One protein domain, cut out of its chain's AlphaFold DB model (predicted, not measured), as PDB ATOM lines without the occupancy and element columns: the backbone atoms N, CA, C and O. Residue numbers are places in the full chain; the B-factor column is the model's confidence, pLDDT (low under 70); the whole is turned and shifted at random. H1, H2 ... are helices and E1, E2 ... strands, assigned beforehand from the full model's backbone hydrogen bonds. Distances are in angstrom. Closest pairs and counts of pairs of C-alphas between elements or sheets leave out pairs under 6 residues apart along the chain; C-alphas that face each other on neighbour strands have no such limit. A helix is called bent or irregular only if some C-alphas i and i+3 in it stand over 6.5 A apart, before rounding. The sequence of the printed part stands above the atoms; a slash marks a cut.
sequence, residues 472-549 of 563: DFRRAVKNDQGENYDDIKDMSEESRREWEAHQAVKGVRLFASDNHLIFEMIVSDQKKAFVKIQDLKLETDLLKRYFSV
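This is residues 472 to 549 of the 563 residues of the protein "HD domain protein" of Euryarchaeota archaeon ADurb.Bin165 (UniProt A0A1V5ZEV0). A loose rod in two halves set end to end: in one half a long two-stranded hairpin, E1 and E2, has the helix H3 running alongside it, nearer to E2, and in the other half the helix H2 and the short helix H1 sit with a wide unnamed loop, residues 477 to 492, at the far end. The halves meet where H2 runs straight into E1 and where H3 begins. The printed part has 78 residues, with three named helices and two named strands in the order H1, H2, E1, E2, H3; the sheet, in the order E1, E2, is antiparallel, and the class is mixed, helices and strands. The whole is loose, with a radius of gyration of the C-alphas of 15.0 A, and spans 48 by 22 by 18 A.

H1, residues 473 to 476, touches H2, residues 493 to 504, which meets it with residues 499 to 504 alone; the closest C-alphas, of Phe 473 and Gln 503, are 4.2 A apart. E1, residues 505 to 513, and E2, residues 516 to 523, form a hairpin, antiparallel at 164 degrees; N 509 and O 520 are 2.9 A apart and N 518 and O 511 are 2.8 A apart, within hydrogen-bond range. H3, residues 530 to 545, has 13 pairs of C-alphas within 10 A of E2 and 3 of E1; its closest C-alphas to E2 are those of Ile 533 and Met 521, 7.4 A apart. Residues 516 to 517 of E2 also pair with residues 548 to 549, parallel. H2, with residues 498 to 502 alone, touches residues 530 to 532 of H3, the closest C-alphas being those of Ala 501 and Lys 532 at 6.4 A; they run the same way at a steep tilt of 67 degrees, only just short of about perpendicular. H1 is apart from E2 and from H3. In H2 each O i to N i+4 pair is within hydrogen-bond range, in H3 8 of 12 are, and H1 is too short for such a pair.

H1 begins at C-alpha 473 (-42.254, 37.677, -33.158) and is 5.2 A long. H2 is 16.2 A long. E1 measures 24.0 A, ending at C-alpha 513 (-39.337, 10.962, -35.544), and E2 measures 22.2 A. H3, 24.5 A long, ends at C-alpha 545 (-27.486, 13.915, -24.780). It has a kink of 28 degrees near residue 539 and is neither bent nor irregular, but only just: C-alphas 539 and 542 are 6.4 A apart.

The two C-alphas farthest apart, of Lys 489 and Asp 514, are 48.7 A apart. The printed part, residues 472 to 549, has no cut. The link from H1 to H2, 16 residues, is long; those from H2 to E1 and from E1 to E2 are tight, and that from E2 to H3, 6 residues, is short. The mean pLDDT of the printed part is 87.0, and residues 480 to 481 are under 70.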
ATOM      1  N   ASP A 472     -40.170  33.661 -31.069       82.94
ATOM      2  CA  ASP A 472     -40.664  34.280 -32.304       82.94
ATOM      3  C   ASP A 472     -41.215  35.702 -32.087       82.94
ATOM      4  O   ASP A 472     -41.093  36.285 -31.003       82.94
ATOM      5  N   PHE A 473     -41.773  36.295 -33.145       81.81
ATOM      6  CA  PHE A 473     -42.254  37.677 -33.158       81.81
ATOM      7  C   PHE A 473     -43.330  37.990 -32.112       81.81
ATOM      8  O   PHE A 473     -43.501  39.162 -31.773       81.81
ATOM      9  N   ARG A 474     -44.021  36.980 -31.561       78.31
ATOM     10  CA  ARG A 474     -45.052  37.164 -30.524       78.31
ATOM     11  C   ARG A 474     -44.486  37.834 -29.274       78.31
ATOM     12  O   ARG A 474     -45.161  38.648 -28.653       78.31
ATOM     13  N   ARG A 475     -43.213  37.567 -28.964       76.88
ATOM     14  CA  ARG A 475     -42.463  38.190 -27.858       76.88
ATOM     15  C   ARG A 475     -42.176  39.681 -28.075       76.88
ATOM     16  O   ARG A 475     -41.702  40.341 -27.160       76.88
ATOM     17  N   ALA A 476     -42.423  40.199 -29.277       77.50
ATOM     18  CA  ALA A 476     -42.032  41.537 -29.697       77.50
ATOM     19  C   ALA A 476     -43.168  42.271 -30.433       77.50
ATOM     20  O   ALA A 476     -42.911  43.095 -31.306       77.50
ATOM     21  N   VAL A 477     -44.438  41.966 -30.145       74.44
ATOM     22  CA  VAL A 477     -45.571  42.704 -30.742       74.44
ATOM     23  C   VAL A 477     -45.758  44.054 -30.047       74.44
ATOM     24  O   VAL A 477     -45.869  45.084 -30.710       74.44
ATOM     25  N   LYS A 478     -45.739  44.047 -28.712       74.69
ATOM     26  CA  LYS A 478     -45.909  45.223 -27.854       74.69
ATOM     27  C   LYS A 478     -44.848  45.256 -26.766       74.69
ATOM     28  O   LYS A 478     -44.318  44.207 -26.405       74.69
ATOM     29  N   ASN A 479     -44.551  46.445 -26.244       70.25
ATOM     30  CA  ASN A 479     -43.653  46.589 -25.097       70.25
ATOM     31  C   ASN A 479     -44.424  46.302 -23.801       70.25
ATOM     32  O   ASN A 479     -45.632  46.040 -23.824       70.25
ATOM     33  N   ASP A 480     -43.741  46.389 -22.664       65.12
ATOM     34  CA  ASP A 480     -44.354  46.166 -21.349       65.12
ATOM     35  C   ASP A 480     -45.472  47.185 -21.041       65.12
ATOM     36  O   ASP A 480     -46.348  46.926 -20.218       65.12
ATOM     37  N   GLN A 481     -45.483  48.333 -21.731       66.06
ATOM     38  CA  GLN A 481     -46.517  49.368 -21.652       66.06
ATOM     39  C   GLN A 481     -47.684  49.140 -22.634       66.06
ATOM     40  O   GLN A 481     -48.664  49.884 -22.609       66.06
ATOM     41  N   GLY A 482     -47.612  48.110 -23.482       70.50
ATOM     42  CA  GLY A 482     -48.634  47.786 -24.476       70.50
ATOM     43  C   GLY A 482     -48.547  48.584 -25.785       70.50
ATOM     44  O   GLY A 482     -49.464  48.487 -26.600       70.50
ATOM     45  N   GLU A 483     -47.479  49.351 -26.006       73.75
ATOM     46  CA  GLU A 483     -47.235  50.113 -27.238       73.75
ATOM     47  C   GLU A 483     -46.619  49.217 -28.317       73.75
ATOM     48  O   GLU A 483     -45.734  48.407 -28.026       73.75
ATOM     49  N   ASN A 484     -47.062  49.358 -29.570       74.75
ATOM     50  CA  ASN A 484     -46.493  48.591 -30.679       74.75
ATOM     51  C   ASN A 484     -45.103  49.114 -31.047       74.75
ATOM     52  O   ASN A 484     -44.816  50.297 -30.887       74.75
ATOM     53  N   TYR A 485     -44.276  48.250 -31.637       72.25
ATOM     54  CA  TYR A 485     -42.931  48.597 -32.110       72.25
ATOM     55  C   TYR A 485     -42.860  49.905 -32.913       72.25
ATOM     56  O   TYR A 485     -42.018  50.756 -32.627       72.25
ATOM     57  N   ASP A 486     -43.764  50.074 -33.883       73.50
ATOM     58  CA  ASP A 486     -43.784  51.232 -34.786       73.50
ATOM     59  C   ASP A 486     -44.114  52.553 -34.066       73.50
ATOM     60  O   ASP A 486     -43.800  53.633 -34.569       73.50
ATOM     61  N   ASP A 487     -44.708  52.469 -32.873       77.62
ATOM     62  CA  ASP A 487     -45.143  53.613 -32.074       77.62
ATOM     63  C   ASP A 487     -44.075  54.063 -31.051       77.62
ATOM     64  O   ASP A 487     -44.165  55.165 -30.496       77.62
ATOM     65  N   ILE A 488     -43.025  53.259 -30.823       75.12
ATOM     66  CA  ILE A 488     -41.985  53.532 -29.817       75.12
ATOM     67  C   ILE A 488     -40.947  54.517 -30.373       75.12
ATOM     68  O   ILE A 488     -40.135  54.196 -31.244       75.12
ATOM     69  N   LYS A 489     -40.931  55.737 -29.822       71.31
ATOM     70  CA  LYS A 489     -40.054  56.829 -30.288       71.31
ATOM     71  C   LYS A 489     -38.614  56.734 -29.783       71.31
ATOM     72  O   LYS A 489     -37.695  57.068 -30.529       71.31
ATOM     73  N   ASP A 490     -38.419  56.243 -28.561       77.19
ATOM     74  CA  ASP A 490     -37.124  56.225 -27.882       77.19
ATOM     75  C   ASP A 490     -36.752  54.792 -27.484       77.19
ATOM     76  O   ASP A 490     -37.247  54.247 -26.502       77.19
ATOM     77  N   MET A 491     -35.864  54.164 -28.257       79.19
ATOM     78  CA  MET A 491     -35.375  52.810 -27.987       79.19
ATOM     79  C   MET A 491     -33.863  52.751 -28.194       79.19
ATOM     80  O   MET A 491     -33.352  53.243 -29.207       79.19
ATOM     81  N   SER A 492     -33.152  52.133 -27.245       82.38
ATOM     82  CA  SER A 492     -31.716  51.885 -27.385       82.38
ATOM     83  C   SER A 492     -31.433  51.020 -28.622       82.38
ATOM     84  O   SER A 492     -32.277  50.229 -29.047       82.38
ATOM     85  N   GLU A 493     -30.244  51.148 -29.211       83.75
ATOM     86  CA  GLU A 493     -29.874  50.333 -30.375       83.75
ATOM     87  C   GLU A 493     -29.864  48.831 -30.045       83.75
ATOM     88  O   GLU A 493     -30.259  48.013 -30.873       83.75
ATOM     89  N   GLU A 494     -29.459  48.468 -28.828       80.06
ATOM     90  CA  GLU A 494     -29.458  47.084 -28.347       80.06
ATOM     91  C   GLU A 494     -30.881  46.521 -28.258       80.06
ATOM     92  O   GLU A 494     -31.169  45.493 -28.870       80.06
ATOM     93  N   SER A 495     -31.792  47.240 -27.593       79.69
ATOM     94  CA  SER A 495     -33.204  46.853 -27.491       79.69
ATOM     95  C   SER A 495     -33.861  46.757 -28.869       79.69
ATOM     96  O   SER A 495     -34.599  45.813 -29.131       79.69
ATOM     97  N   ARG A 496     -33.536  47.682 -29.785       83.25
ATOM     98  CA  ARG A 496     -34.035  47.654 -31.168       83.25
ATOM     99  C   ARG A 496     -33.564  46.412 -31.913       83.25
ATOM    100  O   ARG A 496     -34.365  45.780 -32.591       83.25
ATOM    101  N   ARG A 497     -32.285  46.050 -31.794       84.44
ATOM    102  CA  ARG A 497     -31.733  44.848 -32.439       84.44
ATOM    103  C   ARG A 497     -32.367  43.571 -31.895       84.44
ATOM    104  O   ARG A 497     -32.715  42.707 -32.689       84.44
ATOM    105  N   GLU A 498     -32.533  43.462 -30.579       84.19
ATOM    106  CA  GLU A 498     -33.235  42.344 -29.929       84.19
ATOM    107  C   GLU A 498     -34.678  42.212 -30.435       84.19
ATOM    108  O   GLU A 498     -35.118  41.130 -30.830       84.19
ATOM    109  N   TRP A 499     -35.384  43.338 -30.506       86.12
ATOM    110  CA  TRP A 499     -36.753  43.399 -30.995       86.12
ATOM    111  C   TRP A 499     -36.878  42.986 -32.462       86.12
ATOM    112  O   TRP A 499     -37.687  42.128 -32.816       86.12
ATOM    113  N   GLU A 500     -36.053  43.575 -33.329       87.88
ATOM    114  CA  GLU A 500     -36.015  43.247 -34.754       87.88
ATOM    115  C   GLU A 500     -35.619  41.786 -34.993       87.88
ATOM    116  O   GLU A 500     -36.091  41.174 -35.951       87.88
ATOM    117  N   ALA A 501     -34.791  41.206 -34.117       90.00
ATOM    118  CA  ALA A 501     -34.432  39.798 -34.182       90.00
ATOM    119  C   ALA A 501     -35.632  38.885 -33.893       90.00
ATOM    120  O   ALA A 501     -35.837  37.926 -34.633       90.00
ATOM    121  N   HIS A 502     -36.452  39.203 -32.883       88.69
ATOM    122  CA  HIS A 502     -37.720  38.505 -32.641       88.69
ATOM    123  C   HIS A 502     -38.696  38.683 -33.809       88.69
ATOM    124  O   HIS A 502     -39.224  37.702 -34.322       88.69
ATOM    125  N   GLN A 503     -38.884  39.915 -34.292       87.00
ATOM    126  CA  GLN A 503     -39.770  40.225 -35.424       87.00
ATOM    127  C   GLN A 503     -39.397  39.488 -36.721       87.00
ATOM    128  O   GLN A 503     -40.266  39.204 -37.555       87.00
ATOM    129  N   ALA A 504     -38.115  39.167 -36.899       91.25
ATOM    130  CA  ALA A 504     -37.623  38.413 -38.044       91.25
ATOM    131  C   ALA A 504     -37.932  36.908 -37.974       91.25
ATOM    132  O   ALA A 504     -37.889  36.248 -39.011       91.25
ATOM    133  N   VAL A 505     -38.255  36.358 -36.799       92.00
ATOM    134  CA  VAL A 505     -38.662  34.956 -36.624       92.00
ATOM    135  C   VAL A 505     -40.186  34.878 -36.686       92.00
ATOM    136  O   VAL A 505     -40.882  35.365 -35.800       92.00
ATOM    137  N   LYS A 506     -40.721  34.269 -37.744       88.94
ATOM    138  CA  LYS A 506     -42.167  34.170 -37.985       88.94
ATOM    139  C   LYS A 506     -42.819  32.992 -37.277       88.94
ATOM    140  O   LYS A 506     -44.005  33.058 -37.000       88.94
ATOM    141  N   GLY A 507     -42.065  31.948 -36.962       90.25
ATOM    142  CA  GLY A 507     -42.555  30.824 -36.172       90.25
ATOM    143  C   GLY A 507     -41.534  29.704 -36.087       90.25
ATOM    144  O   GLY A 507     -40.457  29.773 -36.692       90.25
ATOM    145  N   VAL A 508     -41.885  28.670 -35.329       90.81
ATOM    146  CA  VAL A 508     -41.042  27.494 -35.119       90.81
ATOM    147  C   VAL A 508     -41.867  26.234 -35.363       90.81
ATOM    148  O   VAL A 508     -42.987  26.106 -34.867       90.81
ATOM    149  N   ARG A 509     -41.297  25.291 -36.118       93.19
ATOM    150  CA  ARG A 509     -41.821  23.928 -36.255       93.19
ATOM    151  C   ARG A 509     -40.856  22.934 -35.627       93.19
ATOM    152  O   ARG A 509     -39.647  23.001 -35.859       93.19
ATOM    153  N   LEU A 510     -41.390  22.001 -34.853       94.56
ATOM    154  CA  LEU A 510     -40.658  20.868 -34.307       94.56
ATOM    155  C   LEU A 510     -41.047  19.608 -35.072       94.56
ATOM    156  O   LEU A 510     -42.175  19.141 -34.962       94.56
ATOM    157  N   PHE A 511     -40.099  19.049 -35.813       95.69
ATOM    158  CA  PHE A 511     -40.237  17.744 -36.444       95.69
ATOM    159  C   PHE A 511     -39.624  16.698 -35.520       95.69
ATOM    160  O   PHE A 511     -38.462  16.823 -35.126       95.69
ATOM    161  N   ALA A 512     -40.382  15.660 -35.210       94.94
ATOM    162  CA  ALA A 512     -39.965  14.554 -34.374       94.94
ATOM    163  C   ALA A 512     -40.213  13.224 -35.088       94.94
ATOM    164  O   ALA A 512     -41.276  13.002 -35.663       94.94
ATOM    165  N   SER A 513     -39.226  12.336 -35.048       93.00
ATOM    166  CA  SER A 513     -39.337  10.962 -35.544       93.00
ATOM    167  C   SER A 513     -38.357  10.090 -34.777       93.00
ATOM    168  O   SER A 513     -37.145  10.313 -34.850       93.00
ATOM    169  N   ASP A 514     -38.865   9.082 -34.071       88.19
ATOM    170  CA  ASP A 514     -38.076   8.247 -33.162       88.19
ATOM    171  C   ASP A 514     -37.175   9.116 -32.252       88.19
ATOM    172  O   ASP A 514     -37.682   9.943 -31.496       88.19
ATOM    173  N   ASN A 515     -35.848   9.009 -32.368       88.81
ATOM    174  CA  ASN A 515     -34.888   9.770 -31.566       88.81
ATOM    175  C   ASN A 515     -34.353  11.029 -32.275       88.81
ATOM    176  O   ASN A 515     -33.308  11.557 -31.891       88.81
ATOM    177  N   HIS A 516     -35.016  11.501 -33.331       94.94
ATOM    178  CA  HIS A 516     -34.605  12.671 -34.106       94.94
ATOM    179  C   HIS A 516     -35.520  13.855 -33.825       94.94
ATOM    180  O   HIS A 516     -36.733  13.748 -33.982       94.94
ATOM    181  N   LEU A 517     -34.919  14.995 -33.483       96.56
ATOM    182  CA  LEU A 517     -35.600  16.273 -33.313       96.56
ATOM    183  C   LEU A 517     -35.003  17.300 -34.275       96.56
ATOM    184  O   LEU A 517     -33.794  17.559 -34.274       96.56
ATOM    185  N   ILE A 518     -35.852  17.906 -35.095       96.56
ATOM    186  CA  ILE A 518     -35.474  19.000 -35.983       96.56
ATOM    187  C   ILE A 518     -36.301  20.223 -35.618       96.56
ATOM    188  O   ILE A 518     -37.518  20.231 -35.765       96.56
ATOM    189  N   PHE A 519     -35.617  21.270 -35.178       95.75
ATOM    190  CA  PHE A 519     -36.206  22.572 -34.910       95.75
ATOM    191  C   PHE A 519     -36.037  23.452 -36.143       95.75
ATOM    192  O   PHE A 519     -34.922  23.857 -36.468       95.75
ATOM    193  N   GLU A 520     -37.113  23.730 -36.862       95.19
ATOM    194  CA  GLU A 520     -37.101  24.631 -38.009       95.19
ATOM    195  C   GLU A 520     -37.567  26.021 -37.584       95.19
ATOM    196  O   GLU A 520     -38.716  26.212 -37.190       95.19
ATOM    197  N   MET A 521     -36.671  27.001 -37.691       94.19
ATOM    198  CA  MET A 521     -37.008  28.410 -37.524       94.19
ATOM    199  C   MET A 521     -37.389  29.006 -38.871       94.19
ATOM    200  O   MET A 521     -36.572  29.041 -39.795       94.19
ATOM    201  N   ILE A 522     -38.614  29.504 -38.965       93.19
ATOM    202  CA  ILE A 522     -39.126  30.161 -40.163       93.19
ATOM    203  C   ILE A 522     -38.858  31.654 -40.004       93.19
ATOM    204  O   ILE A 522     -39.336  32.272 -39.053       93.19
ATOM    205  N   VAL A 523     -38.062  32.234 -40.900       93.50
ATOM    206  CA  VAL A 523     -37.559  33.608 -40.759       93.50
ATOM    207  C   VAL A 523     -37.851  34.445 -41.995       93.50
ATOM    208  O   VAL A 523     -37.790  33.945 -43.111       93.50
ATOM    209  N   SER A 524     -38.140  35.731 -41.814       91.31
ATOM    210  CA  SER A 524     -38.244  36.691 -42.925       91.31
ATOM    211  C   SER A 524     -36.909  37.352 -43.271       91.31
ATOM    212  O   SER A 524     -36.734  37.837 -44.380       91.31
ATOM    213  N   ASP A 525     -35.977  37.406 -42.316       91.69
ATOM    214  CA  ASP A 525     -34.625  37.935 -42.512       91.69
ATOM    215  C   ASP A 525     -33.650  37.155 -41.624       91.69
ATOM    216  O   ASP A 525     -33.615  37.322 -40.399       91.69
ATOM    217  N   GLN A 526     -32.838  36.294 -42.239       92.62
ATOM    218  CA  GLN A 526     -31.896  35.457 -41.499       92.62
ATOM    219  C   GLN A 526     -30.821  36.270 -40.755       92.62
ATOM    220  O   GLN A 526     -30.337  35.834 -39.707       92.62
ATOM    221  N   LYS A 527     -30.424  37.442 -41.269       92.75
ATOM    222  CA  LYS A 527     -29.391  38.273 -40.629       92.75
ATOM    223  C   LYS A 527     -29.930  38.904 -39.357       92.75
ATOM    224  O   LYS A 527     -29.233  38.885 -38.345       92.75
ATOM    225  N   LYS A 528     -31.161  39.420 -39.392       93.06
ATOM    226  CA  LYS A 528     -31.830  39.961 -38.202       93.06
ATOM    227  C   LYS A 528     -32.108  38.868 -37.175       93.06
ATOM    228  O   LYS A 528     -31.769  39.034 -36.009       93.06
ATOM    229  N   ALA A 529     -32.611  37.713 -37.612       93.56
ATOM    230  CA  ALA A 529     -32.916  36.582 -36.734       93.56
ATOM    231  C   ALA A 529     -31.672  35.868 -36.157       93.56
ATOM    232  O   ALA A 529     -31.815  34.963 -35.334       93.56
ATOM    233  N   PHE A 530     -30.449  36.232 -36.569       93.62
ATOM    234  CA  PHE A 530     -29.227  35.487 -36.248       93.62
ATOM    235  C   PHE A 530     -29.044  35.218 -34.749       93.62
ATOM    236  O   PHE A 530     -28.721  34.091 -34.377       93.62
ATOM    237  N   VAL A 531     -29.273  36.219 -33.893       90.88
ATOM    238  CA  VAL A 531     -29.128  36.072 -32.433       90.88
ATOM    239  C   VAL A 531     -30.102  35.019 -31.898       90.88
ATOM    240  O   VAL A 531     -29.686  34.102 -31.195       90.88
ATOM    241  N   LYS A 532     -31.365  35.062 -32.338       92.44
ATOM    242  CA  LYS A 532     -32.418  34.117 -31.931       92.44
ATOM    243  C   LYS A 532     -32.147  32.696 -32.428       92.44
ATOM    244  O   LYS A 532     -32.385  31.728 -31.709       92.44
ATOM    245  N   ILE A 533     -31.553  32.564 -33.616       93.69
ATOM    246  CA  ILE A 533     -31.090  31.275 -34.149       93.69
ATOM    247  C   ILE A 533     -29.961  30.689 -33.293       93.69
ATOM    248  O   ILE A 533     -29.949  29.484 -33.035       93.69
ATOM    249  N   GLN A 534     -28.994  31.505 -32.859       92.94
ATOM    250  CA  GLN A 534     -27.922  31.036 -31.970       92.94
ATOM    251  C   GLN A 534     -28.456  30.670 -30.589       92.94
ATOM    252  O   GLN A 534     -28.042  29.661 -30.024       92.94
ATOM    253  N   ASP A 535     -29.406  31.451 -30.082       90.19
ATOM    254  CA  ASP A 535     -30.070  31.199 -28.813       90.19
ATOM    255  C   ASP A 535     -30.756  29.834 -28.787       90.19
ATOM    256  O   ASP A 535     -30.497  29.050 -27.872       90.19
ATOM    257  N   LEU A 536     -31.556  29.522 -29.812       92.56
ATOM    258  CA  LEU A 536     -32.216  28.223 -29.921       92.56
ATOM    259  C   LEU A 536     -31.196  27.088 -30.052       92.56
ATOM    260  O   LEU A 536     -31.323  26.064 -29.384       92.56
ATOM    261  N   LYS A 537     -30.157  27.262 -30.881       93.62
ATOM    262  CA  LYS A 537     -29.089  26.257 -31.041       93.62
ATOM    263  C   LYS A 537     -28.393  25.943 -29.729       93.62
ATOM    264  O   LYS A 537     -28.126  24.778 -29.472       93.62
ATOM    265  N   LEU A 538     -28.086  26.962 -28.931       91.56
ATOM    266  CA  LEU A 538     -27.389  26.796 -27.665       91.56
ATOM    267  C   LEU A 538     -28.249  26.050 -26.638       91.56
ATOM    268  O   LEU A 538     -27.754  25.131 -25.994       91.56
ATOM    269  N   GLU A 539     -29.526  26.412 -26.510       90.50
ATOM    270  CA  GLU A 539     -30.422  25.789 -25.522       90.50
ATOM    271  C   GLU A 539     -30.812  24.363 -25.909       90.50
ATOM    272  O   GLU A 539     -30.880  23.473 -25.063       90.50
ATOM    273  N   THR A 540     -30.988  24.109 -27.206       92.44
ATOM    274  CA  THR A 540     -31.294  22.766 -27.715       92.44
ATOM    275  C   THR A 540     -30.057  21.876 -27.853       92.44
ATOM    276  O   THR A 540     -30.202  20.667 -28.019       92.44
ATOM    277  N   ASP A 541     -28.830  22.403 -27.738       92.38
ATOM    278  CA  ASP A 541     -27.604  21.595 -27.848       92.38
ATOM    279  C   ASP A 541     -27.537  20.514 -26.762       92.38
ATOM    280  O   ASP A 541     -27.134  19.381 -27.023       92.38
ATOM    281  N   LEU A 542     -28.019  20.831 -25.557       90.88
ATOM    282  CA  LEU A 542     -28.051  19.896 -24.433       90.88
ATOM    283  C   LEU A 542     -28.989  18.703 -24.675       90.88
ATOM    284  O   LEU A 542     -28.744  17.625 -24.130       90.88
ATOM    285  N   LEU A 543     -30.001  18.845 -25.541       94.31
ATOM    286  CA  LEU A 543     -30.868  17.734 -25.947       94.31
ATOM    287  C   LEU A 543     -30.102  16.661 -26.735       94.31
ATOM    288  O   LEU A 543     -30.549  15.516 -26.774       94.31
ATOM    289  N   LYS A 544     -28.914  16.967 -27.286       95.00
ATOM    290  CA  LYS A 544     -28.058  15.977 -27.969       95.00
ATOM    291  C   LYS A 544     -27.572  14.848 -27.066       95.00
ATOM    292  O   LYS A 544     -27.079  13.839 -27.560       95.00
ATOM    293  N   ARG A 545     -27.709  15.001 -25.745       92.81
ATOM    294  CA  ARG A 545     -27.486  13.915 -24.780       92.81
ATOM    295  C   ARG A 545     -28.482  12.764 -24.954       92.81
ATOM    296  O   ARG A 545     -28.171  11.652 -24.544       92.81
ATOM    297  N   TYR A 546     -29.650  13.038 -25.537       93.19
ATOM    298  CA  TYR A 546     -30.775  12.105 -25.621       93.19
ATOM    299  C   TYR A 546     -31.275  11.900 -27.055       93.19
ATOM    300  O   TYR A 546     -31.749  10.818 -27.382       93.19
ATOM    301  N   PHE A 547     -31.134  12.911 -27.916       94.88
ATOM    302  CA  PHE A 547     -31.674  12.910 -29.273       94.88
ATOM    303  C   PHE A 547     -30.616  13.263 -30.320       94.88
ATOM    304  O   PHE A 547     -29.631  13.949 -30.053       94.88
ATOM    305  N   SER A 548     -30.868  12.883 -31.566       96.00
ATOM    306  CA  SER A 548     -30.228  13.497 -32.725       96.00
ATOM    307  C   SER A 548     -30.908  14.836 -33.009       96.00
ATOM    308  O   SER A 548     -32.047  14.872 -33.471       96.00
ATOM    309  N   VAL A 549     -30.229  15.944 -32.693       96.94
ATOM    310  CA  VAL A 549     -30.808  17.295 -32.766       96.94
ATOM    311  C   VAL A 549     -30.240  18.092 -33.932       96.94
ATOM    312  O   VAL A 549     -29.019  18.223 -34.079       96.94
TER     313      VAL A 549